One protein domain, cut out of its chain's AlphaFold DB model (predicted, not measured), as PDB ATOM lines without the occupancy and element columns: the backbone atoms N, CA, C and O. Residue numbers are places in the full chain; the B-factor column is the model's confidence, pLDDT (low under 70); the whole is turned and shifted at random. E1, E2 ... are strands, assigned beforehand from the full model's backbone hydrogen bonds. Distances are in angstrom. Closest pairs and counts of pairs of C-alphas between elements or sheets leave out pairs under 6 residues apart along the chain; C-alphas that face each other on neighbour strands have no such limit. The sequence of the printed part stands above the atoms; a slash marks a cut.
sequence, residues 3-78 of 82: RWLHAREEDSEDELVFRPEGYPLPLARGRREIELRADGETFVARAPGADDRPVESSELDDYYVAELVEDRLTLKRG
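AT A GLANCE: This is residues 3 to 78 of the 82 residues of an uncharacterized protein of Solirubrobacter pauli (UniProt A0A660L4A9). A single sheet of seven strands, strongly twisted, is curled like part of a barrel and folded back on itself: E5, E4, E3 and E1 form one leaf that faces the other leaf, E7 and E6, with E2 as the hinge between them. The barrel stays open, with the edge strands E5 and E6 apart, and a long loop, residues 21 to 32, joins E2 to E3. The printed part has 76 residues with no named helix and seven strands, E1 to E7 along the chain, ordered E5, E4, E3, E1, E2, E7, E6 across the sheet and antiparallel throughout. The class is all strand, although under half of the residues, 36 of 76, are in named elements. The whole is compact, with a radius of gyration of the C-alphas of 11.7 A, and rounded, spanning 31 by 26 by 26 A.

IN THESE COORDINATES: From one edge of the sheet to the other, E5 is residues 54 to 57, E4 residues 43 to 48, E3 residues 33 to 36, E1 residues 3 to 6, E2 residues 15 to 20, E7 residues 72 to 77 and E6 residues 64 to 69. From first to last C-alpha E2 measures 16.7 A, E4 16.6 A, E7 16.0 A and E6 15.7 A. E1 begins at C-alpha 3, (41.105, -24.769, -39.143), and E7 ends at C-alpha 77, (51.797, -39.228, -29.500).

HOW THE PARTS SIT: E2 has staggered pairing: residues 15 to 18 pair with E7 and residues 18 to 20 with E1. E2 and E7 are antiparallel at 155 degrees, with N 18 and O 73 2.7 A apart. E1 and E2 form a hairpin at 137 degrees, with N 5 and O 19 2.8 A apart. E3 and E1 are antiparallel at 138 degrees, with N 4 and O 34 2.8 A apart. E3, E4 and E5 make a meander, each strand the antiparallel neighbour of the one before. In it, N 46 and O 33 are 2.7 A apart, and N 57 and O 45 2.8 A. The hairpin of E6 and E7 has N 67 and O 74 2.8 A apart. These N and O pairs are within hydrogen-bond range. Between the two leaves, the closest C-alphas of E4 and E6, those of Phe 43 and Ala 66, are 7.4 A apart.

THE WHOLE: The two C-alphas farthest apart, those of Asp 51 and Glu 70, are 33.1 A apart. The printed part has no cut. The link from E2 to E3 is long, 12 residues; those from E4 to E5 and from E6 to E7 are tight. The mean pLDDT of the printed part is 84.2, and residue 40 alone is under 70.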
ATOM      1  N   ARG A   3      41.751 -24.203 -40.332       89.19
ATOM      2  CA  ARG A   3      41.105 -24.769 -39.143       89.19
ATOM      3  C   ARG A   3      40.771 -26.236 -39.377       89.19
ATOM      4  O   ARG A   3      40.252 -26.599 -40.433       89.19
ATOM      5  N   TRP A   4      41.043 -27.048 -38.369       92.75
ATOM      6  CA  TRP A   4      40.849 -28.486 -38.380       92.75
ATOM      7  C   TRP A   4      40.014 -28.912 -37.175       92.75
ATOM      8  O   TRP A   4      40.236 -28.460 -36.052       92.75
ATOM      9  N   LEU A   5      39.040 -29.780 -37.412       92.69
ATOM     10  CA  LEU A   5      38.049 -30.235 -36.448       92.69
ATOM     11  C   LEU A   5      38.342 -31.678 -36.048       92.69
ATOM     12  O   LEU A   5      38.532 -32.531 -36.913       92.69
ATOM     13  N   HIS A   6      38.352 -31.961 -34.744       93.19
ATOM     14  CA  HIS A   6      38.646 -33.294 -34.210       93.19
ATOM     15  C   HIS A   6      37.587 -34.300 -34.650       93.19
ATOM     16  O   HIS A   6      36.446 -34.180 -34.217       93.19
ATOM     17  N   ALA A   7      37.945 -35.270 -35.481       94.12
ATOM     18  CA  ALA A   7      37.117 -36.360 -35.980       94.12
ATOM     19  C   ALA A   7      37.254 -37.589 -35.071       94.12
ATOM     20  O   ALA A   7      37.884 -38.575 -35.435       94.12
ATOM     21  N   ARG A   8      36.637 -37.529 -33.885       90.38
ATOM     22  CA  ARG A   8      36.685 -38.590 -32.861       90.38
ATOM     23  C   ARG A   8      36.338 -39.979 -33.393       90.38
ATOM     24  O   ARG A   8      36.826 -40.986 -32.903       90.38
ATOM     25  N   GLU A   9      35.446 -40.021 -34.365       91.75
ATOM     26  CA  GLU A   9      34.971 -41.222 -35.035       91.75
ATOM     27  C   GLU A   9      36.077 -41.938 -35.836       91.75
ATOM     28  O   GLU A   9      35.931 -43.118 -36.146       91.75
ATOM     29  N   GLU A  10      37.166 -41.236 -36.162       93.62
ATOM     30  CA  GLU A  10      38.338 -41.749 -36.875       93.62
ATOM     31  C   GLU A  10      39.574 -41.932 -35.978       93.62
ATOM     32  O   GLU A  10      40.608 -42.374 -36.483       93.62
ATOM     33  N   ASP A  11      39.487 -41.583 -34.690       93.31
ATOM     34  CA  ASP A  11      40.578 -41.777 -33.730       93.31
ATOM     35  C   ASP A  11      40.923 -43.271 -33.578       93.31
ATOM     36  O   ASP A  11      40.047 -44.140 -33.643       93.31
ATOM     37  N   SER A  12      42.192 -43.550 -33.274       89.81
ATOM     38  CA  SER A  12      42.657 -44.871 -32.822       89.81
ATOM     39  C   SER A  12      43.207 -44.773 -31.389       89.81
ATOM     40  O   SER A  12      43.252 -43.693 -30.805       89.81
ATOM     41  N   GLU A  13      43.647 -45.891 -30.798       85.12
ATOM     42  CA  GLU A  13      44.146 -45.917 -29.406       85.12
ATOM     43  C   GLU A  13      45.311 -44.939 -29.141       85.12
ATOM     44  O   GLU A  13      45.407 -44.386 -28.044       85.12
ATOM     45  N   ASP A  14      46.153 -44.676 -30.145       85.12
ATOM     46  CA  ASP A  14      47.377 -43.871 -30.014       85.12
ATOM     47  C   ASP A  14      47.389 -42.580 -30.851       85.12
ATOM     48  O   ASP A  14      48.364 -41.818 -30.807       85.12
ATOM     49  N   GLU A  15      46.326 -42.305 -31.612       90.88
ATOM     50  CA  GLU A  15      46.275 -41.165 -32.531       90.88
ATOM     51  C   GLU A  15      44.929 -40.440 -32.486       90.88
ATOM     52  O   GLU A  15      43.868 -41.056 -32.388       90.88
ATOM     53  N   LEU A  16      44.987 -39.113 -32.597       92.44
ATOM     54  CA  LEU A  16      43.806 -38.271 -32.761       92.44
ATOM     55  C   LEU A  16      43.731 -37.790 -34.204       92.44
ATOM     56  O   LEU A  16      44.726 -37.311 -34.749       92.44
ATOM     57  N   VAL A  17      42.553 -37.864 -34.811       93.75
ATOM     58  CA  VAL A  17      42.357 -37.485 -36.212       93.75
ATOM     59  C   VAL A  17      41.576 -36.190 -36.311       93.75
ATOM     60  O   VAL A  17      40.572 -35.989 -35.640       93.75
ATOM     61  N   PHE A  18      42.014 -35.295 -37.185       94.00
ATOM     62  CA  PHE A  18      41.360 -34.034 -37.480       94.00
ATOM     63  C   PHE A  18      41.093 -33.914 -38.982       94.00
ATOM     64  O   PHE A  18      41.907 -34.312 -39.816       94.00
ATOM     65  N   ARG A  19      39.945 -33.326 -39.323       94.75
ATOM     66  CA  ARG A  19      39.506 -33.051 -40.701       94.75
ATOM     67  C   ARG A  19      39.363 -31.545 -40.923       94.75
ATOM     68  O   ARG A  19      39.075 -30.836 -39.958       94.75
ATOM     69  N   PRO A  20      39.556 -31.022 -42.145       93.69
ATOM     70  CA  PRO A  20      39.434 -29.590 -42.392       93.69
ATOM     71  C   PRO A  20      38.012 -29.098 -42.103       93.69
ATOM     72  O   PRO A  20      37.034 -29.843 -42.228       93.69
ATOM     73  N   GLU A  21      37.888 -27.823 -41.730       89.75
ATOM     74  CA  GLU A  21      36.585 -27.166 -41.607       89.75
ATOM     75  C   GLU A  21      35.773 -27.354 -42.907       89.75
ATOM     76  O   GLU A  21      36.267 -27.114 -44.007       89.75
ATOM     77  N   GLY A  22      34.531 -27.833 -42.778       88.50
ATOM     78  CA  GLY A  22      33.663 -28.173 -43.913       88.50
ATOM     79  C   GLY A  22      33.607 -29.664 -44.266       88.50
ATOM     80  O   GLY A  22      32.713 -30.063 -45.010       88.50
ATOM     81  N   TYR A  23      34.481 -30.505 -43.701       91.12
ATOM     82  CA  TYR A  23      34.308 -31.958 -43.780       91.12
ATOM     83  C   TYR A  23      32.999 -32.376 -43.077       91.12
ATOM     84  O   TYR A  23      32.713 -31.867 -41.984       91.12
ATOM     85  N   PRO A  24      32.188 -33.287 -43.654       91.56
ATOM     86  CA  PRO A  24      30.882 -33.671 -43.116       91.56
ATOM     87  C   PRO A  24      31.014 -34.590 -41.891       91.56
ATOM     88  O   PRO A  24      30.727 -35.785 -41.944       91.56
ATOM     89  N   LEU A  25      31.451 -34.024 -40.769       87.69
ATOM     90  CA  LEU A  25      31.518 -34.722 -39.492       87.69
ATOM     91  C   LEU A  25      30.117 -34.834 -38.863       87.69
ATOM     92  O   LEU A  25      29.323 -33.890 -38.951       87.69
ATOM     93  N   PRO A  26      29.809 -35.944 -38.172       89.62
ATOM     94  CA  PRO A  26      28.623 -36.052 -37.328       89.62
ATOM     95  C   PRO A  26      28.519 -34.918 -36.294       89.62
ATOM     96  O   PRO A  26      29.496 -34.259 -35.935       89.62
ATOM     97  N   LEU A  27      27.324 -34.666 -35.762       84.81
ATOM     98  CA  LEU A  27      27.164 -33.655 -34.713       84.81
ATOM     99  C   LEU A  27      27.824 -34.130 -33.411       84.81
ATOM    100  O   LEU A  27      27.488 -35.190 -32.890       84.81
ATOM    101  N   ALA A  28      28.717 -33.314 -32.852       82.62
ATOM    102  CA  ALA A  28      29.363 -33.578 -31.570       82.62
ATOM    103  C   ALA A  28      29.449 -32.299 -30.732       82.62
ATOM    104  O   ALA A  28      29.785 -31.231 -31.243       82.62
ATOM    105  N   ARG A  29      29.163 -32.410 -29.432       81.50
ATOM    106  CA  ARG A  29      29.371 -31.322 -28.464       81.50
ATOM    107  C   ARG A  29      30.831 -31.289 -28.014       81.50
ATOM    108  O   ARG A  29      31.432 -32.347 -27.832       81.50
ATOM    109  N   GLY A  30      31.369 -30.087 -27.797       80.38
ATOM    110  CA  GLY A  30      32.733 -29.896 -27.293       80.38
ATOM    111  C   GLY A  30      33.813 -30.468 -28.215       80.38
ATOM    112  O   GLY A  30      34.792 -31.040 -27.732       80.38
ATOM    113  N   ARG A  31      33.607 -30.393 -29.538       86.75
ATOM    114  CA  ARG A  31      34.598 -30.847 -30.522       86.75
ATOM    115  C   ARG A  31      35.863 -30.000 -30.360       86.75
ATOM    116  O   ARG A  31      35.779 -28.778 -30.301       86.75
ATOM    117  N   ARG A  32      37.017 -30.661 -30.236       87.38
ATOM    118  CA  ARG A  32      38.318 -29.984 -30.183       87.38
ATOM    119  C   ARG A  32      38.669 -29.466 -31.567       87.38
ATOM    120  O   ARG A  32      38.269 -30.053 -32.574       87.38
ATOM    121  N   GLU A  33      39.435 -28.393 -31.607       89.25
ATOM    122  CA  GLU A  33      39.795 -27.731 -32.853       89.25
ATOM    123  C   GLU A  33      41.279 -27.417 -32.818       89.25
ATOM    124  O   GLU A  33      41.803 -27.074 -31.764       89.25
ATOM    125  N   ILE A  34      41.960 -27.526 -33.952       89.94
ATOM    126  CA  ILE A  34      43.345 -27.082 -34.067       89.94
ATOM    127  C   ILE A  34      43.507 -26.172 -35.277       89.94
ATOM    128  O   ILE A  34      42.828 -26.317 -36.294       89.94
ATOM    129  N   GLU A  35      44.405 -25.209 -35.159       89.25
ATOM    130  CA  GLU A  35      44.805 -24.345 -36.258       89.25
ATOM    131  C   GLU A  35      46.180 -24.785 -36.742       89.25
ATOM    132  O   GLU A  35      47.160 -24.691 -36.003       89.25
ATOM    133  N   LEU A  36      46.252 -25.277 -37.979       84.50
ATOM    134  CA  LEU A  36      47.523 -25.654 -38.582       84.50
ATOM    135  C   LEU A  36      48.212 -24.396 -39.118       84.50
ATOM    136  O   LEU A  36      47.611 -23.605 -39.867       84.50
ATOM    137  N   ARG A  37      49.472 -24.205 -38.721       82.94
ATOM    138  CA  ARG A  37      50.293 -23.088 -39.185       82.94
ATOM    139  C   ARG A  37      50.801 -23.335 -40.604       82.94
ATOM    140  O   ARG A  37      50.732 -24.437 -41.137       82.94
ATOM    141  N   ALA A  38      51.265 -22.264 -41.245       79.25
ATOM    142  CA  ALA A  38      51.675 -22.291 -42.649       79.25
ATOM    143  C   ALA A  38      52.927 -23.147 -42.914       79.25
ATOM    144  O   ALA A  38      53.160 -23.510 -44.061       79.25
ATOM    145  N   ASP A  39      53.711 -23.460 -41.879       76.69
ATOM    146  CA  ASP A  39      54.842 -24.389 -41.965       76.69
ATOM    147  C   ASP A  39      54.404 -25.855 -42.110       76.69
ATOM    148  O   ASP A  39      55.183 -26.671 -42.584       76.69
ATOM    149  N   GLY A  40      53.150 -26.186 -41.776       67.81
ATOM    150  CA  GLY A  40      52.601 -27.533 -41.932       67.81
ATOM    151  C   GLY A  40      53.028 -28.540 -40.858       67.81
ATOM    152  O   GLY A  40      52.503 -29.649 -40.859       67.81
ATOM    153  N   GLU A  41      53.910 -28.159 -39.932       70.56
ATOM    154  CA  GLU A  41      54.408 -29.014 -38.842       70.56
ATOM    155  C   GLU A  41      53.868 -28.562 -37.476       70.56
ATOM    156  O   GLU A  41      53.613 -29.370 -36.584       70.56
ATOM    157  N   THR A  42      53.633 -27.263 -37.319       74.50
ATOM    158  CA  THR A  42      53.186 -26.646 -36.076       74.50
ATOM    159  C   THR A  42      51.682 -26.422 -36.105       74.50
ATOM    160  O   THR A  42      51.116 -25.923 -37.082       74.50
ATOM    161  N   PHE A  43      51.018 -26.701 -34.993       82.50
ATOM    162  CA  PHE A  43      49.604 -26.401 -34.812       82.50
ATOM    163  C   PHE A  43      49.373 -25.693 -33.483       82.50
ATOM    164  O   PHE A  43      50.230 -25.689 -32.602       82.50
ATOM    165  N   VAL A  44      48.206 -25.073 -33.351       83.38
ATOM    166  CA  VAL A  44      47.716 -24.588 -32.064       83.38
ATOM    167  C   VAL A  44      46.435 -25.303 -31.735       83.38
ATOM    168  O   VAL A  44      45.495 -25.279 -32.531       83.38
ATOM    169  N   ALA A  45      46.393 -25.937 -30.570       83.31
ATOM    170  CA  ALA A  45      45.177 -26.554 -30.103       83.31
ATOM    171  C   ALA A  45      44.255 -25.554 -29.422       83.31
ATOM    172  O   ALA A  45      44.675 -24.712 -28.635       83.31
ATOM    173  N   ARG A  46      42.967 -25.685 -29.721       79.00
ATOM    174  CA  ARG A  46      41.877 -24.953 -29.101       79.00
ATOM    175  C   ARG A  46      40.919 -25.942 -28.453       79.00
ATOM    176  O   ARG A  46      40.474 -26.919 -29.063       79.00
ATOM    177  N   ALA A  47      40.597 -25.681 -27.196       73.56
ATOM    178  CA  ALA A  47      39.616 -26.442 -26.436       73.56
ATOM    179  C   ALA A  47      38.446 -25.532 -26.031       73.56
ATOM    180  O   ALA A  47      38.628 -24.314 -25.935       73.56
ATOM    181  N   PRO A  48      37.248 -26.087 -25.774       71.81
ATOM    182  CA  PRO A  48      36.154 -25.315 -25.199       71.81
ATOM    183  C   PRO A  48      36.581 -24.731 -23.847       71.81
ATOM    184  O   PRO A  48      36.956 -25.467 -22.934       71.81
ATOM    185  N   GLY A  49      36.550 -23.406 -23.727       71.44
ATOM    186  CA  GLY A  49      36.772 -22.700 -22.472       71.44
ATOM    187  C   GLY A  49      35.534 -22.719 -21.574       71.44
ATOM    188  O   GLY A  49      34.463 -23.179 -21.964       71.44
ATOM    189  N   ALA A  50      35.661 -22.165 -20.367       74.94
ATOM    190  CA  ALA A  50      34.590 -22.157 -19.360       74.94
ATOM    191  C   ALA A  50      33.280 -21.469 -19.814       74.94
ATOM    192  O   ALA A  50      32.227 -21.758 -19.257       74.94
ATOM    193  N   ASP A  51      33.345 -20.587 -20.819       80.69
ATOM    194  CA  ASP A  51      32.198 -19.885 -21.429       80.69
ATOM    195  C   ASP A  51      31.829 -20.456 -22.818       80.69
ATOM    196  O   ASP A  51      31.279 -19.749 -23.654       80.69
ATOM    197  N   ASP A  52      32.212 -21.702 -23.124       72.38
ATOM    198  CA  ASP A  52      32.033 -22.361 -24.439       72.38
ATOM    199  C   ASP A  52      32.778 -21.673 -25.608       72.38
ATOM    200  O   ASP A  52      32.665 -22.059 -26.769       72.38
ATOM    201  N   ARG A  53      33.606 -20.664 -25.315       74.19
ATOM    202  CA  ARG A  53      34.482 -20.021 -26.302       74.19
ATOM    203  C   ARG A  53      35.780 -20.808 -26.456       74.19
ATOM    204  O   ARG A  53      36.350 -21.192 -25.434       74.19
ATOM    205  N   PRO A  54      36.289 -21.010 -27.682       70.50
ATOM    206  CA  PRO A  54      37.556 -21.698 -27.880       70.50
ATOM    207  C   PRO A  54      38.703 -20.908 -27.235       70.50
ATOM    208  O   PRO A  54      38.873 -19.716 -27.499       70.50
ATOM    209  N   VAL A  55      39.487 -21.580 -26.393       75.25
ATOM    210  CA  VAL A  55      40.716 -21.059 -25.778       75.25
ATOM    211  C   VAL A  55      41.913 -21.863 -26.263       75.25
ATOM    212  O   VAL A  55      41.794 -23.069 -26.476       75.25
ATOM    213  N   GLU A  56      43.055 -21.198 -26.436       78.88
ATOM    214  CA  GLU A  56      44.318 -21.869 -26.758       78.88
ATOM    215  C   GLU A  56      44.682 -22.839 -25.623       78.88
ATOM    216  O   GLU A  56      44.555 -22.510 -24.442       78.88
ATOM    217  N   SER A  57      45.140 -24.029 -25.984       73.88
ATOM    218  CA  SER A  57      45.610 -25.061 -25.069       73.88
ATOM    219  C   SER A  57      46.923 -25.614 -25.591       73.88
ATOM    220  O   SER A  57      46.993 -25.993 -26.761       73.88
ATOM    221  N   SER A  58      47.931 -25.703 -24.721       73.56
ATOM    222  CA  SER A  58      49.215 -26.309 -25.089       73.56
ATOM    223  C   SER A  58      49.291 -27.822 -24.897       73.56
ATOM    224  O   SER A  58      50.190 -28.478 -25.407       73.56
ATOM    225  N   GLU A  59      48.281 -28.422 -24.257       73.44
ATOM    226  CA  GLU A  59      48.277 -29.854 -23.922       73.44
ATOM    227  C   GLU A  59      48.472 -30.770 -25.143       73.44
ATOM    228  O   GLU A  59      49.040 -31.849 -25.024       73.44
ATOM    229  N   LEU A  60      48.002 -30.373 -26.327       77.31
ATOM    230  CA  LEU A  60      48.206 -31.187 -27.523       77.31
ATOM    231  C   LEU A  60      49.565 -30.922 -28.184       77.31
ATOM    232  O   LEU A  60      50.150 -31.872 -28.696       77.31
ATOM    233  N   ASP A  61      50.072 -29.687 -28.159       71.50
ATOM    234  CA  ASP A  61      51.342 -29.349 -28.818       71.50
ATOM    235  C   ASP A  61      52.566 -29.893 -28.063       71.50
ATOM    236  O   ASP A  61      53.530 -30.322 -28.692       71.50
ATOM    237  N   ASP A  62      52.475 -30.021 -26.735       73.25
ATOM    238  CA  ASP A  62      53.544 -30.584 -25.899       73.25
ATOM    239  C   ASP A  62      53.703 -32.114 -26.041       73.25
ATOM    240  O   ASP A  62      54.770 -32.671 -25.766       73.25
ATOM    241  N   TYR A  63      52.634 -32.825 -26.422       74.38
ATOM    242  CA  TYR A  63      52.569 -34.293 -26.351       74.38
ATOM    243  C   TYR A  63      52.378 -34.994 -27.697       74.38
ATOM    244  O   TYR A  63      52.566 -36.217 -27.766       74.38
ATOM    245  N   TYR A  64      52.003 -34.271 -28.751       83.75
ATOM    246  CA  TYR A  64      51.687 -34.853 -30.049       83.75
ATOM    247  C   TYR A  64      52.460 -34.191 -31.187       83.75
ATOM    248  O   TYR A  64      52.683 -32.986 -31.201       83.75
ATOM    249  N   VAL A  65      52.814 -34.998 -32.181       82.75
ATOM    250  CA  VAL A  65      53.372 -34.547 -33.455       82.75
ATOM    251  C   VAL A  65      52.269 -34.601 -34.504       82.75
ATOM    252  O   VAL A  65      51.572 -35.612 -34.625       82.75
ATOM    253  N   ALA A  66      52.110 -33.508 -35.248       87.19
ATOM    254  CA  ALA A  66      51.165 -33.418 -36.349       87.19
ATOM    255  C   ALA A  66      51.734 -34.045 -37.629       87.19
ATOM    256  O   ALA A  66      52.838 -33.725 -38.058       87.19
ATOM    257  N   GLU A  67      50.944 -34.901 -38.265       88.62
ATOM    258  CA  GLU A  67      51.199 -35.462 -39.587       88.62
ATOM    259  C   GLU A  67      50.009 -35.129 -40.489       88.62
ATOM    260  O   GLU A  67      48.904 -35.642 -40.294       88.62
ATOM    261  N   LEU A  68      50.220 -34.241 -41.461       89.25
ATOM    262  CA  LEU A  68      49.212 -33.886 -42.455       89.25
ATOM    263  C   LEU A  68      49.372 -34.752 -43.710       89.25
ATOM    264  O   LEU A  68      50.385 -34.661 -44.404       89.25
ATOM    265  N   VAL A  69      48.338 -35.522 -44.043       90.31
ATOM    266  CA  VAL A  69      48.228 -36.256 -45.308       90.31
ATOM    267  C   VAL A  69      46.908 -35.872 -45.972       90.31
ATOM    268  O   VAL A  69      45.838 -36.239 -45.496       90.31
ATOM    269  N   GLU A  70      46.985 -35.116 -47.068       90.62
ATOM    270  CA  GLU A  70      45.817 -34.619 -47.815       90.62
ATOM    271  C   GLU A  70      44.835 -33.832 -46.921       90.62
ATOM    272  O   GLU A  70      45.187 -32.772 -46.406       90.62
ATOM    273  N   ASP A  71      43.608 -34.328 -46.738       92.25
ATOM    274  CA  ASP A  71      42.584 -33.753 -45.863       92.25
ATOM    275  C   ASP A  71      42.497 -34.452 -44.492       92.25
ATOM    276  O   ASP A  71      41.505 -34.314 -43.774       92.25
ATOM    277  N   ARG A  72      43.535 -35.199 -44.102       92.81
ATOM    278  CA  ARG A  72      43.621 -35.891 -42.813       92.81
ATOM    279  C   ARG A  72      44.834 -35.413 -42.028       92.81
ATOM    280  O   ARG A  72      45.977 -35.683 -42.390       92.81
ATOM    281  N   LEU A  73      44.574 -34.740 -40.916       92.38
ATOM    282  CA  LEU A  73      45.595 -34.311 -39.972       92.38
ATOM    283  C   LEU A  73      45.597 -35.260 -38.776       92.38
ATOM    284  O   LEU A  73      44.615 -35.344 -38.045       92.38
ATOM    285  N   THR A  74      46.692 -35.981 -38.582       92.44
ATOM    286  CA  THR A  74      46.833 -36.969 -37.511       92.44
ATOM    287  C   THR A  74      47.774 -36.428 -36.446       92.44
ATOM    288  O   THR A  74      48.912 -36.082 -36.743       92.44
ATOM    289  N   LEU A  75      47.317 -36.364 -35.200       90.50
ATOM    290  CA  LEU A  75      48.171 -36.106 -34.049       90.50
ATOM    291  C   LEU A  75      48.599 -37.448 -33.464       90.50
ATOM    292  O   LEU A  75      47.796 -38.147 -32.843       90.50
ATOM    293  N   LYS A  76      49.869 -37.806 -33.651       88.00
ATOM    294  CA  LYS A  76      50.466 -39.012 -33.063       88.00
ATOM    295  C   LYS A  76      51.176 -38.637 -31.782       88.00
ATOM    296  O   LYS A  76      51.843 -37.606 -31.732       88.00
ATOM    297  N   ARG A  77      51.053 -39.459 -30.740       82.56
ATOM    298  CA  ARG A  77      51.797 -39.228 -29.500       82.56
ATOM    299  C   ARG A  77      53.293 -39.168 -29.824       82.56
ATOM    300  O   ARG A  77      53.835 -40.108 -30.405       82.56
ATOM    301  N   GLY A  78      53.948 -38.063 -29.477       70.19
ATOM    302  CA  GLY A  78      55.385 -37.913 -29.679       70.19
ATOM    303  C   GLY A  78      56.159 -38.975 -28.888       70.19
ATOM    304  O   GLY A  78      55.636 -39.508 -27.898       70.19
TER     305      GLY A  78